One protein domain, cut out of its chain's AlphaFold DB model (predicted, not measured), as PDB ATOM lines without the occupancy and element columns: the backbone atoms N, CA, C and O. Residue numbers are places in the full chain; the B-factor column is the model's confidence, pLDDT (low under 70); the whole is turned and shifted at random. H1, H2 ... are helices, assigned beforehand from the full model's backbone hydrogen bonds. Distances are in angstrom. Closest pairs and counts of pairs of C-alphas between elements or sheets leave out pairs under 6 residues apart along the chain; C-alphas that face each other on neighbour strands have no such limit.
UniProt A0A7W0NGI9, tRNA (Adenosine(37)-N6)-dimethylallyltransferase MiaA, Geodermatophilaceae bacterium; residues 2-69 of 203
ATOM      1  N   TYR A   2      52.445  21.366  -6.514       88.06
ATOM      2  CA  TYR A   2      53.807  21.612  -7.016       88.06
ATOM      3  C   TYR A   2      54.785  22.130  -5.956       88.06
ATOM      4  O   TYR A   2      55.877  21.597  -5.858       88.06
ATOM      5  N   LEU A   3      54.374  23.089  -5.117       89.00
ATOM      6  CA  LEU A   3      55.248  23.630  -4.070       89.00
ATOM      7  C   LEU A   3      55.711  22.548  -3.078       89.00
ATOM      8  O   LEU A   3      56.904  22.387  -2.873       89.00
ATOM      9  N   ARG A   4      54.783  21.735  -2.554       86.56
ATOM     10  CA  ARG A   4      55.129  20.594  -1.686       86.56
ATOM     11  C   ARG A   4      55.925  19.516  -2.426       86.56
ATOM     12  O   ARG A   4      56.825  18.950  -1.845       86.56
ATOM     13  N   ALA A   5      55.663  19.265  -3.708       86.94
ATOM     14  CA  ALA A   5      56.476  18.330  -4.495       86.94
ATOM     15  C   ALA A   5      57.913  18.814  -4.744       86.94
ATOM     16  O   ALA A   5      58.791  17.994  -4.978       86.94
ATOM     17  N   ALA A   6      58.144  20.127  -4.716       88.88
ATOM     18  CA  ALA A   6      59.472  20.710  -4.865       88.88
ATOM     19  C   ALA A   6      60.215  20.835  -3.526       88.88
ATOM     20  O   ALA A   6      61.430  20.660  -3.494       88.88
ATOM     21  N   LEU A   7      59.498  21.170  -2.450       89.06
ATOM     22  CA  LEU A   7      60.085  21.528  -1.155       89.06
ATOM     23  C   LEU A   7      60.029  20.415  -0.109       89.06
ATOM     24  O   LEU A   7      60.846  20.431   0.806       89.06
ATOM     25  N   ASP A   8      59.114  19.458  -0.253       88.25
ATOM     26  CA  ASP A   8      58.975  18.339   0.672       88.25
ATOM     27  C   ASP A   8      59.494  17.048   0.040       88.25
ATOM     28  O   ASP A   8      59.427  16.841  -1.177       88.25
ATOM     29  N   ASP A   9      59.924  16.121   0.888       85.56
ATOM     30  CA  ASP A   9      60.151  14.741   0.491       85.56
ATOM     31  C   ASP A   9      58.809  14.021   0.312       85.56
ATOM     32  O   ASP A   9      58.248  13.422   1.233       85.56
ATOM     33  N   LEU A  10      58.283  14.112  -0.911       82.31
ATOM     34  CA  LEU A  10      57.100  13.385  -1.350       82.31
ATOM     35  C   LEU A  10      57.499  12.145  -2.141       82.31
ATOM     36  O   LEU A  10      58.099  12.239  -3.211       82.31
ATOM     37  N   ASP A  11      57.085  10.988  -1.637       76.50
ATOM     38  CA  ASP A  11      57.104   9.754  -2.408       76.50
ATOM     39  C   ASP A  11      55.786   9.626  -3.179       76.50
ATOM     40  O   ASP A  11      54.695   9.564  -2.597       76.50
ATOM     41  N   PHE A  12      55.885   9.647  -4.507       75.06
ATOM     42  CA  PHE A  12      54.750   9.422  -5.384       75.06
ATOM     43  C   PHE A  12      54.855   8.011  -5.952       75.06
ATOM     44  O   PHE A  12      55.834   7.716  -6.639       75.06
ATOM     45  N   PRO A  13      53.832   7.157  -5.760       78.38
ATOM     46  CA  PRO A  13      53.839   5.850  -6.393       78.38
ATOM     47  C   PRO A  13      53.943   6.018  -7.909       78.38
ATOM     48  O   PRO A  13      53.344   6.939  -8.482       78.38
ATOM     49  N   ALA A  14      54.692   5.121  -8.548       78.38
ATOM     50  CA  ALA A  14      54.896   5.133  -9.987       78.38
ATOM     51  C   ALA A  14      53.563   5.114 -10.760       78.38
ATOM     52  O   ALA A  14      52.475   4.859 -10.225       78.38
ATOM     53  N   THR A  15      53.648   5.446 -12.041       85.44
ATOM     54  CA  THR A  15      52.518   5.386 -12.967       85.44
ATOM     55  C   THR A  15      52.871   4.459 -14.110       85.44
ATOM     56  O   THR A  15      53.992   4.543 -14.609       85.44
ATOM     57  N   ASP A  16      51.910   3.669 -14.567       91.69
ATOM     58  CA  ASP A  16      52.074   2.801 -15.729       91.69
ATOM     59  C   ASP A  16      51.051   3.203 -16.791       91.69
ATOM     60  O   ASP A  16      49.845   3.252 -16.542       91.69
ATOM     61  N   ALA A  17      51.547   3.562 -17.975       92.06
ATOM     62  CA  ALA A  17      50.711   4.089 -19.046       92.06
ATOM     63  C   ALA A  17      49.708   3.052 -19.571       92.06
ATOM     64  O   ALA A  17      48.602   3.430 -19.952       92.06
ATOM     65  N   LYS A  18      50.076   1.765 -19.567       94.69
ATOM     66  CA  LYS A  18      49.215   0.681 -20.029       94.69
ATOM     67  C   LYS A  18      48.105   0.424 -19.016       94.69
ATOM     68  O   LYS A  18      46.937   0.494 -19.390       94.69
ATOM     69  N   VAL A  19      48.459   0.253 -17.739       94.12
ATOM     70  CA  VAL A  19      47.477   0.078 -16.652       94.12
ATOM     71  C   VAL A  19      46.508   1.259 -16.628       94.12
ATOM     72  O   VAL A  19      45.293   1.083 -16.601       94.12
ATOM     73  N   ARG A  20      47.018   2.494 -16.716       94.44
ATOM     74  CA  ARG A  20      46.155   3.678 -16.749       94.44
ATOM     75  C   ARG A  20      45.204   3.675 -17.945       94.44
ATOM     76  O   ARG A  20      44.029   3.974 -17.752       94.44
ATOM     77  N   ALA A  21      45.687   3.361 -19.145       94.56
ATOM     78  CA  ALA A  21      44.855   3.343 -20.345       94.56
ATOM     79  C   ALA A  21      43.729   2.301 -20.247       94.56
ATOM     80  O   ALA A  21      42.594   2.593 -20.620       94.56
ATOM     81  N   GLU A  22      44.015   1.121 -19.693       96.44
ATOM     82  CA  GLU A  22      43.022   0.066 -19.468       96.44
ATOM     83  C   GLU A  22      41.936   0.527 -18.479       96.44
ATOM     84  O   GLU A  22      40.744   0.459 -18.781       96.44
ATOM     85  N   LEU A  23      42.333   1.116 -17.347       96.62
ATOM     86  CA  LEU A  23      41.399   1.650 -16.348       96.62
ATOM     87  C   LEU A  23      40.565   2.828 -16.871       96.62
ATOM     88  O   LEU A  23      39.392   2.970 -16.518       96.62
ATOM     89  N   GLU A  24      41.156   3.700 -17.688       96.50
ATOM     90  CA  GLU A  24      40.445   4.807 -18.330       96.50
ATOM     91  C   GLU A  24      39.441   4.298 -19.374       96.50
ATOM     92  O   GLU A  24      38.330   4.829 -19.450       96.50
ATOM     93  N   ALA A  25      39.777   3.238 -20.116       96.44
ATOM     94  CA  ALA A  25      38.860   2.580 -21.043       96.44
ATOM     95  C   ALA A  25      37.690   1.903 -20.310       96.44
ATOM     96  O   ALA A  25      36.533   2.055 -20.718       96.44
ATOM     97  N   GLU A  26      37.949   1.226 -19.188       96.38
ATOM     98  CA  GLU A  26      36.891   0.686 -18.329       96.38
ATOM     99  C   GLU A  26      35.987   1.803 -17.788       96.38
ATOM    100  O   GLU A  26      34.761   1.690 -17.837       96.38
ATOM    101  N   LEU A  27      36.576   2.905 -17.307       97.12
ATOM    102  CA  LEU A  27      35.826   4.058 -16.809       97.12
ATOM    103  C   LEU A  27      34.919   4.653 -17.896       97.12
ATOM    104  O   LEU A  27      33.786   5.028 -17.598       97.12
ATOM    105  N   ALA A  28      35.409   4.750 -19.133       95.62
ATOM    106  CA  ALA A  28      34.639   5.251 -20.268       95.62
ATOM    107  C   ALA A  28      33.492   4.307 -20.661       95.62
ATOM    108  O   ALA A  28      32.416   4.772 -21.030       95.62
ATOM    109  N   THR A  29      33.708   2.995 -20.547       96.69
ATOM    110  CA  THR A  29      32.748   1.966 -20.975       96.69
ATOM    111  C   THR A  29      31.664   1.709 -19.929       96.69
ATOM    112  O   THR A  29      30.482   1.634 -20.258       96.69
ATOM    113  N   TYR A  30      32.048   1.581 -18.659       94.94
ATOM    114  CA  TYR A  30      31.168   1.124 -17.579       94.94
ATOM    115  C   TYR A  30      30.810   2.224 -16.573       94.94
ATOM    116  O   TYR A  30      29.962   2.029 -15.697       94.94
ATOM    117  N   GLY A  31      31.445   3.390 -16.678       95.31
ATOM    118  CA  GLY A  31      31.281   4.484 -15.732       95.31
ATOM    119  C   GLY A  31      32.024   4.261 -14.412       95.31
ATOM    120  O   GLY A  31      32.703   3.263 -14.185       95.31
ATOM    121  N   SER A  32      31.918   5.230 -13.501       96.75
ATOM    122  CA  SER A  32      32.730   5.247 -12.276       96.75
ATOM    123  C   SER A  32      32.216   4.337 -11.158       96.75
ATOM    124  O   SER A  32      32.979   3.999 -10.257       96.75
ATOM    125  N   ILE A  33      30.933   3.964 -11.181       97.25
ATOM    126  CA  ILE A  33      30.298   3.198 -10.099       97.25
ATOM    127  C   ILE A  33      30.885   1.782  -9.983       97.25
ATOM    128  O   ILE A  33      31.315   1.439  -8.881       97.25
ATOM    129  N   PRO A  34      31.003   0.986 -11.066       96.94
ATOM    130  CA  PRO A  34      31.611  -0.343 -10.976       96.94
ATOM    131  C   PRO A  34      33.066  -0.298 -10.496       96.94
ATOM    132  O   PRO A  34      33.467  -1.092  -9.646       96.94
ATOM    133  N   LEU A  35      33.842   0.684 -10.970       97.38
ATOM    134  CA  LEU A  35      35.227   0.880 -10.533       97.38
ATOM    135  C   LEU A  35      35.302   1.290  -9.056       97.38
ATOM    136  O   LEU A  35      36.201   0.849  -8.346       97.38
ATOM    137  N   HIS A  36      34.357   2.095  -8.559       97.81
ATOM    138  CA  HIS A  36      34.279   2.431  -7.132       97.81
ATOM    139  C   HIS A  36      33.952   1.202  -6.280       97.81
ATOM    140  O   HIS A  36      34.572   1.001  -5.241       97.81
ATOM    141  N   THR A  37      33.054   0.329  -6.743       97.25
ATOM    142  CA  THR A  37      32.791  -0.958  -6.081       97.25
ATOM    143  C   THR A  37      34.034  -1.845  -6.060       97.25
ATOM    144  O   THR A  37      34.312  -2.481  -5.046       97.25
ATOM    145  N   ARG A  38      34.811  -1.872  -7.152       96.38
ATOM    146  CA  ARG A  38      36.096  -2.583  -7.205       96.38
ATOM    147  C   ARG A  38      37.084  -2.008  -6.192       96.38
ATOM    148  O   ARG A  38      37.650  -2.762  -5.410       96.38
ATOM    149  N   LEU A  39      37.207  -0.681  -6.146       96.50
ATOM    150  CA  LEU A  39      38.032   0.019  -5.164       96.50
ATOM    151  C   LEU A  39      37.612  -0.328  -3.731       96.50
ATOM    152  O   LEU A  39      38.473  -0.638  -2.926       96.50
ATOM    153  N   ALA A  40      36.313  -0.361  -3.423       96.31
ATOM    154  CA  ALA A  40      35.818  -0.687  -2.083       96.31
ATOM    155  C   ALA A  40      36.174  -2.104  -1.614       96.31
ATOM    156  O   ALA A  40      36.264  -2.337  -0.413       96.31
ATOM    157  N   ARG A  41      36.380  -3.049  -2.539       95.69
ATOM    158  CA  ARG A  41      36.831  -4.409  -2.204       95.69
ATOM    159  C   ARG A  41      38.329  -4.467  -1.921       95.69
ATOM    160  O   ARG A  41      38.743  -5.230  -1.058       95.69
ATOM    161  N   SER A  42      39.123  -3.692  -2.655       93.94
ATOM    162  CA  SER A  42      40.584  -3.684  -2.522       93.94
ATOM    163  C   SER A  42      41.084  -2.738  -1.426       93.94
ATOM    164  O   SER A  42      42.100  -3.013  -0.800       93.94
ATOM    165  N   ASP A  43      40.381  -1.629  -1.206       94.19
ATOM    166  CA  ASP A  43      40.723  -0.569  -0.261       94.19
ATOM    167  C   ASP A  43      39.452   0.179   0.213       94.19
ATOM    168  O   ASP A  43      39.030   1.185  -0.382       94.19
ATOM    169  N   PRO A  44      38.803  -0.312   1.288       93.69
ATOM    170  CA  PRO A  44      37.594   0.300   1.844       93.69
ATOM    171  C   PRO A  44      37.797   1.741   2.342       93.69
ATOM    172  O   PRO A  44      36.881   2.570   2.257       93.69
ATOM    173  N   GLU A  45      38.990   2.070   2.844       92.00
ATOM    174  CA  GLU A  45      39.312   3.407   3.355       92.00
ATOM    175  C   GLU A  45      39.408   4.423   2.207       92.00
ATOM    176  O   GLU A  45      38.790   5.498   2.247       92.00
ATOM    177  N   ALA A  46      40.105   4.066   1.123       91.25
ATOM    178  CA  ALA A  46      40.144   4.879  -0.087       91.25
ATOM    179  C   ALA A  46      38.747   5.047  -0.700       91.25
ATOM    180  O   ALA A  46      38.381   6.157  -1.091       91.25
ATOM    181  N   ALA A  47      37.928   3.992  -0.743       93.50
ATOM    182  CA  ALA A  47      36.563   4.080  -1.267       93.50
ATOM    183  C   ALA A  47      35.654   5.000  -0.438       93.50
ATOM    184  O   ALA A  47      34.790   5.674  -1.003       93.50
ATOM    185  N   THR A  48      35.871   5.074   0.877       93.19
ATOM    186  CA  THR A  48      35.146   5.993   1.768       93.19
ATOM    187  C   THR A  48      35.562   7.446   1.527       93.19
ATOM    188  O   THR A  48      34.722   8.345   1.469       93.19
ATOM    189  N   SER A  49      36.860   7.694   1.338       90.25
ATOM    190  CA  SER A  49      37.396   9.046   1.130       90.25
ATOM    191  C   SER A  49      37.197   9.588  -0.295       90.25
ATOM    192  O   SER A  49      37.150  10.807  -0.508       90.25
ATOM    193  N   ILE A  50      37.076   8.713  -1.295       92.06
ATOM    194  CA  ILE A  50      36.907   9.081  -2.702       92.06
ATOM    195  C   ILE A  50      35.433   8.985  -3.091       92.06
ATOM    196  O   ILE A  50      34.845   7.910  -3.152       92.06
ATOM    197  N   HIS A  51      34.842  10.125  -3.452       93.69
ATOM    198  CA  HIS A  51      33.467  10.163  -3.945       93.69
ATOM    199  C   HIS A  51      33.286   9.265  -5.182       93.69
ATOM    200  O   HIS A  51      34.040   9.384  -6.148       93.69
ATOM    201  N   ARG A  52      32.225   8.448  -5.194       95.38
ATOM    202  CA  ARG A  52      31.919   7.448  -6.240       95.38
ATOM    203  C   ARG A  52      31.842   7.977  -7.678       95.38
ATOM    204  O   ARG A  52      31.994   7.218  -8.627       95.38
ATOM    205  N   HIS A  53      31.605   9.278  -7.855       94.75
ATOM    206  CA  HIS A  53      31.568   9.939  -9.170       94.75
ATOM    207  C   HIS A  53      32.903  10.585  -9.576       94.75
ATOM    208  O   HIS A  53      33.008  11.199 -10.633       94.75
ATOM    209  N   ASN A  54      33.949  10.460  -8.757       93.81
ATOM    210  CA  ASN A  54      35.275  10.987  -9.062       93.81
ATOM    211  C   ASN A  54      36.120   9.948  -9.810       93.81
ATOM    212  O   ASN A  54      37.105   9.439  -9.275       93.81
ATOM    213  N   GLY A  55      35.733   9.649 -11.055       94.62
ATOM    214  CA  GLY A  55      36.373   8.621 -11.887       94.62
ATOM    215  C   GLY A  55      37.896   8.758 -11.956       94.62
ATOM    216  O   GLY A  55      38.609   7.786 -11.749       94.62
ATOM    217  N   ARG A  56      38.411   9.987 -12.102       92.56
ATOM    218  CA  ARG A  56      39.860  10.248 -12.135       92.56
ATOM    219  C   ARG A  56      40.582   9.805 -10.858       92.56
ATOM    220  O   ARG A  56      41.674   9.252 -10.935       92.56
ATOM    221  N   LYS A  57      40.009  10.076  -9.677       91.81
ATOM    222  CA  LYS A  57      40.608   9.622  -8.409       91.81
ATOM    223  C   LYS A  57      40.483   8.112  -8.234       91.81
ATOM    224  O   LYS A  57      41.413   7.515  -7.711       91.81
ATOM    225  N   ILE A  58      39.373   7.519  -8.674       95.75
ATOM    226  CA  ILE A  58      39.154   6.070  -8.601       95.75
ATOM    227  C   ILE A  58      40.172   5.333  -9.478       95.75
ATOM    228  O   ILE A  58      40.850   4.442  -8.980       95.75
ATOM    229  N   VAL A  59      40.347   5.758 -10.735       95.62
ATOM    230  CA  VAL A  59      41.369   5.219 -11.649       95.62
ATOM    231  C   VAL A  59      42.754   5.317 -11.019       95.62
ATOM    232  O   VAL A  59      43.467   4.325 -10.968       95.62
ATOM    233  N   ARG A  60      43.122   6.479 -10.458       93.50
ATOM    234  CA  ARG A  60      44.429   6.630  -9.802       93.50
ATOM    235  C   ARG A  60      44.591   5.718  -8.581       93.50
ATOM    236  O   ARG A  60      45.681   5.206  -8.366       93.50
ATOM    237  N   ALA A  61      43.544   5.532  -7.781       93.56
ATOM    238  CA  ALA A  61      43.605   4.652  -6.620       93.56
ATOM    239  C   ALA A  61      43.800   3.188  -7.035       93.56
ATOM    240  O   ALA A  61      44.701   2.526  -6.530       93.56
ATOM    241  N   LEU A  62      43.012   2.724  -8.007       95.25
ATOM    242  CA  LEU A  62      43.123   1.378  -8.567       95.25
ATOM    243  C   LEU A  62      44.485   1.140  -9.225       95.25
ATOM    244  O   LEU A  62      45.095   0.116  -8.958       95.25
ATOM    245  N   GLU A  63      44.999   2.104  -9.995       95.19
ATOM    246  CA  GLU A  63      46.331   2.033 -10.611       95.19
ATOM    247  C   GLU A  63      47.428   1.835  -9.555       95.19
ATOM    248  O   GLU A  63      48.302   0.988  -9.708       95.19
ATOM    249  N   VAL A  64      47.394   2.598  -8.456       92.19
ATOM    250  CA  VAL A  64      48.394   2.464  -7.384       92.19
ATOM    251  C   VAL A  64      48.296   1.103  -6.702       92.19
ATOM    252  O   VAL A  64      49.331   0.487  -6.441       92.19
ATOM    253  N   ILE A  65      47.081   0.631  -6.423       93.12
ATOM    254  CA  ILE A  65      46.853  -0.684  -5.816       93.12
ATOM    255  C   ILE A  65      47.381  -1.789  -6.735       93.12
ATOM    256  O   ILE A  65      48.064  -2.692  -6.264       93.12
ATOM    257  N   GLU A  66      47.124  -1.694  -8.036       93.44
ATOM    258  CA  GLU A  66      47.566  -2.678  -9.025       93.44
ATOM    259  C   GLU A  66      49.092  -2.716  -9.165       93.44
ATOM    260  O   GLU A  66      49.685  -3.792  -9.175       93.44
ATOM    261  N   LEU A  67      49.747  -1.552  -9.183       90.25
ATOM    262  CA  LEU A  67      51.203  -1.466  -9.332       90.25
ATOM    263  C   LEU A  67      51.978  -1.835  -8.068       90.25
ATOM    264  O   LEU A  67      53.110  -2.304  -8.154       90.25
ATOM    265  N   THR A  68      51.418  -1.565  -6.889       87.94
ATOM    266  CA  THR A  68      52.165  -1.674  -5.625       87.94
ATOM    267  C   THR A  68      51.669  -2.784  -4.706       87.94
ATOM    268  O   THR A  68      52.370  -3.127  -3.753       87.94
ATOM    269  N   GLY A  69      50.460  -3.305  -4.932       87.25
ATOM    270  CA  GLY A  69      49.756  -4.203  -4.014       87.25
ATOM    271  C   GLY A  69      49.344  -3.554  -2.687       87.25
ATOM    272  O   GLY A  69      48.859  -4.242  -1.793       87.25
TER     273      GLY A  69
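AT A GLANCE: This is residues 2 to 69 of the 203 residues of the protein "tRNA (Adenosine(37)-N6)-dimethylallyltransferase MiaA" of Geodermatophilaceae bacterium (UniProt A0A7W0NGI9). From its first residue, the printed part begins as a free arm, residues 2 to 11, with the short helix H1 at its far end, and then enters a small compact body of four helices. In that body H5 is the core helix, with H2 and H3 packed on it and the short H4 folded back on H3. The printed part has 68 residues with five named helices, in the order H1, H2, H3, H4, H5, and no named strand; its class is all helix. It is only just compact, close to loose, with a radius of gyration of the C-alphas of 12.8 A, and spans 39 by 26 by 22 A.

HOW THE PARTS SIT: H1, residues 2 to 7, touches no helix. H2, residues 17 to 30, touches H5, residues 55 to 68, at a steep tilt of 42 degrees, opposite ways; their closest C-alphas, of Leu 23 and Val 59, are 5.9 A apart. H3, residues 32 to 42, is close to H2 but not clearly touching, the closest C-alphas being those of Leu 27 and Leu 35, 7.1 A apart. H3 touches H5 at a shallow tilt of 32 degrees, the same way, with the C-alphas of Ser 32 and Gly 55 closest at 5.0 A. H4, residues 44 to 49, touches H3 at a steep tilt of 47 degrees, opposite ways; the C-alphas of Ala 40 and Ala 47 are closest, at 4.9 A. H2 and H4 are apart. In H1, H2, H3, H4 and H5 every O i to N i+4 pair is within hydrogen-bond range.

IN THESE COORDINATES: H1 begins at C-alpha 2, (53.807, 21.612, -7.016). H2 begins at C-alpha 17, (50.711, 4.089, -19.046), and measures 19.8 A from first to last C-alpha. H3 measures 15.4 A. H5 measures 19.9 A and ends at C-alpha 68, (52.165, -1.674, -5.625).

THE WHOLE: The C-alphas of Leu 7 and Thr 29 are the two farthest apart, at 39.0 A. The printed part has no cut. No link is long; that from H1 to H2 is short, and the other three are tight. No printed residue is under 70 in pLDDT.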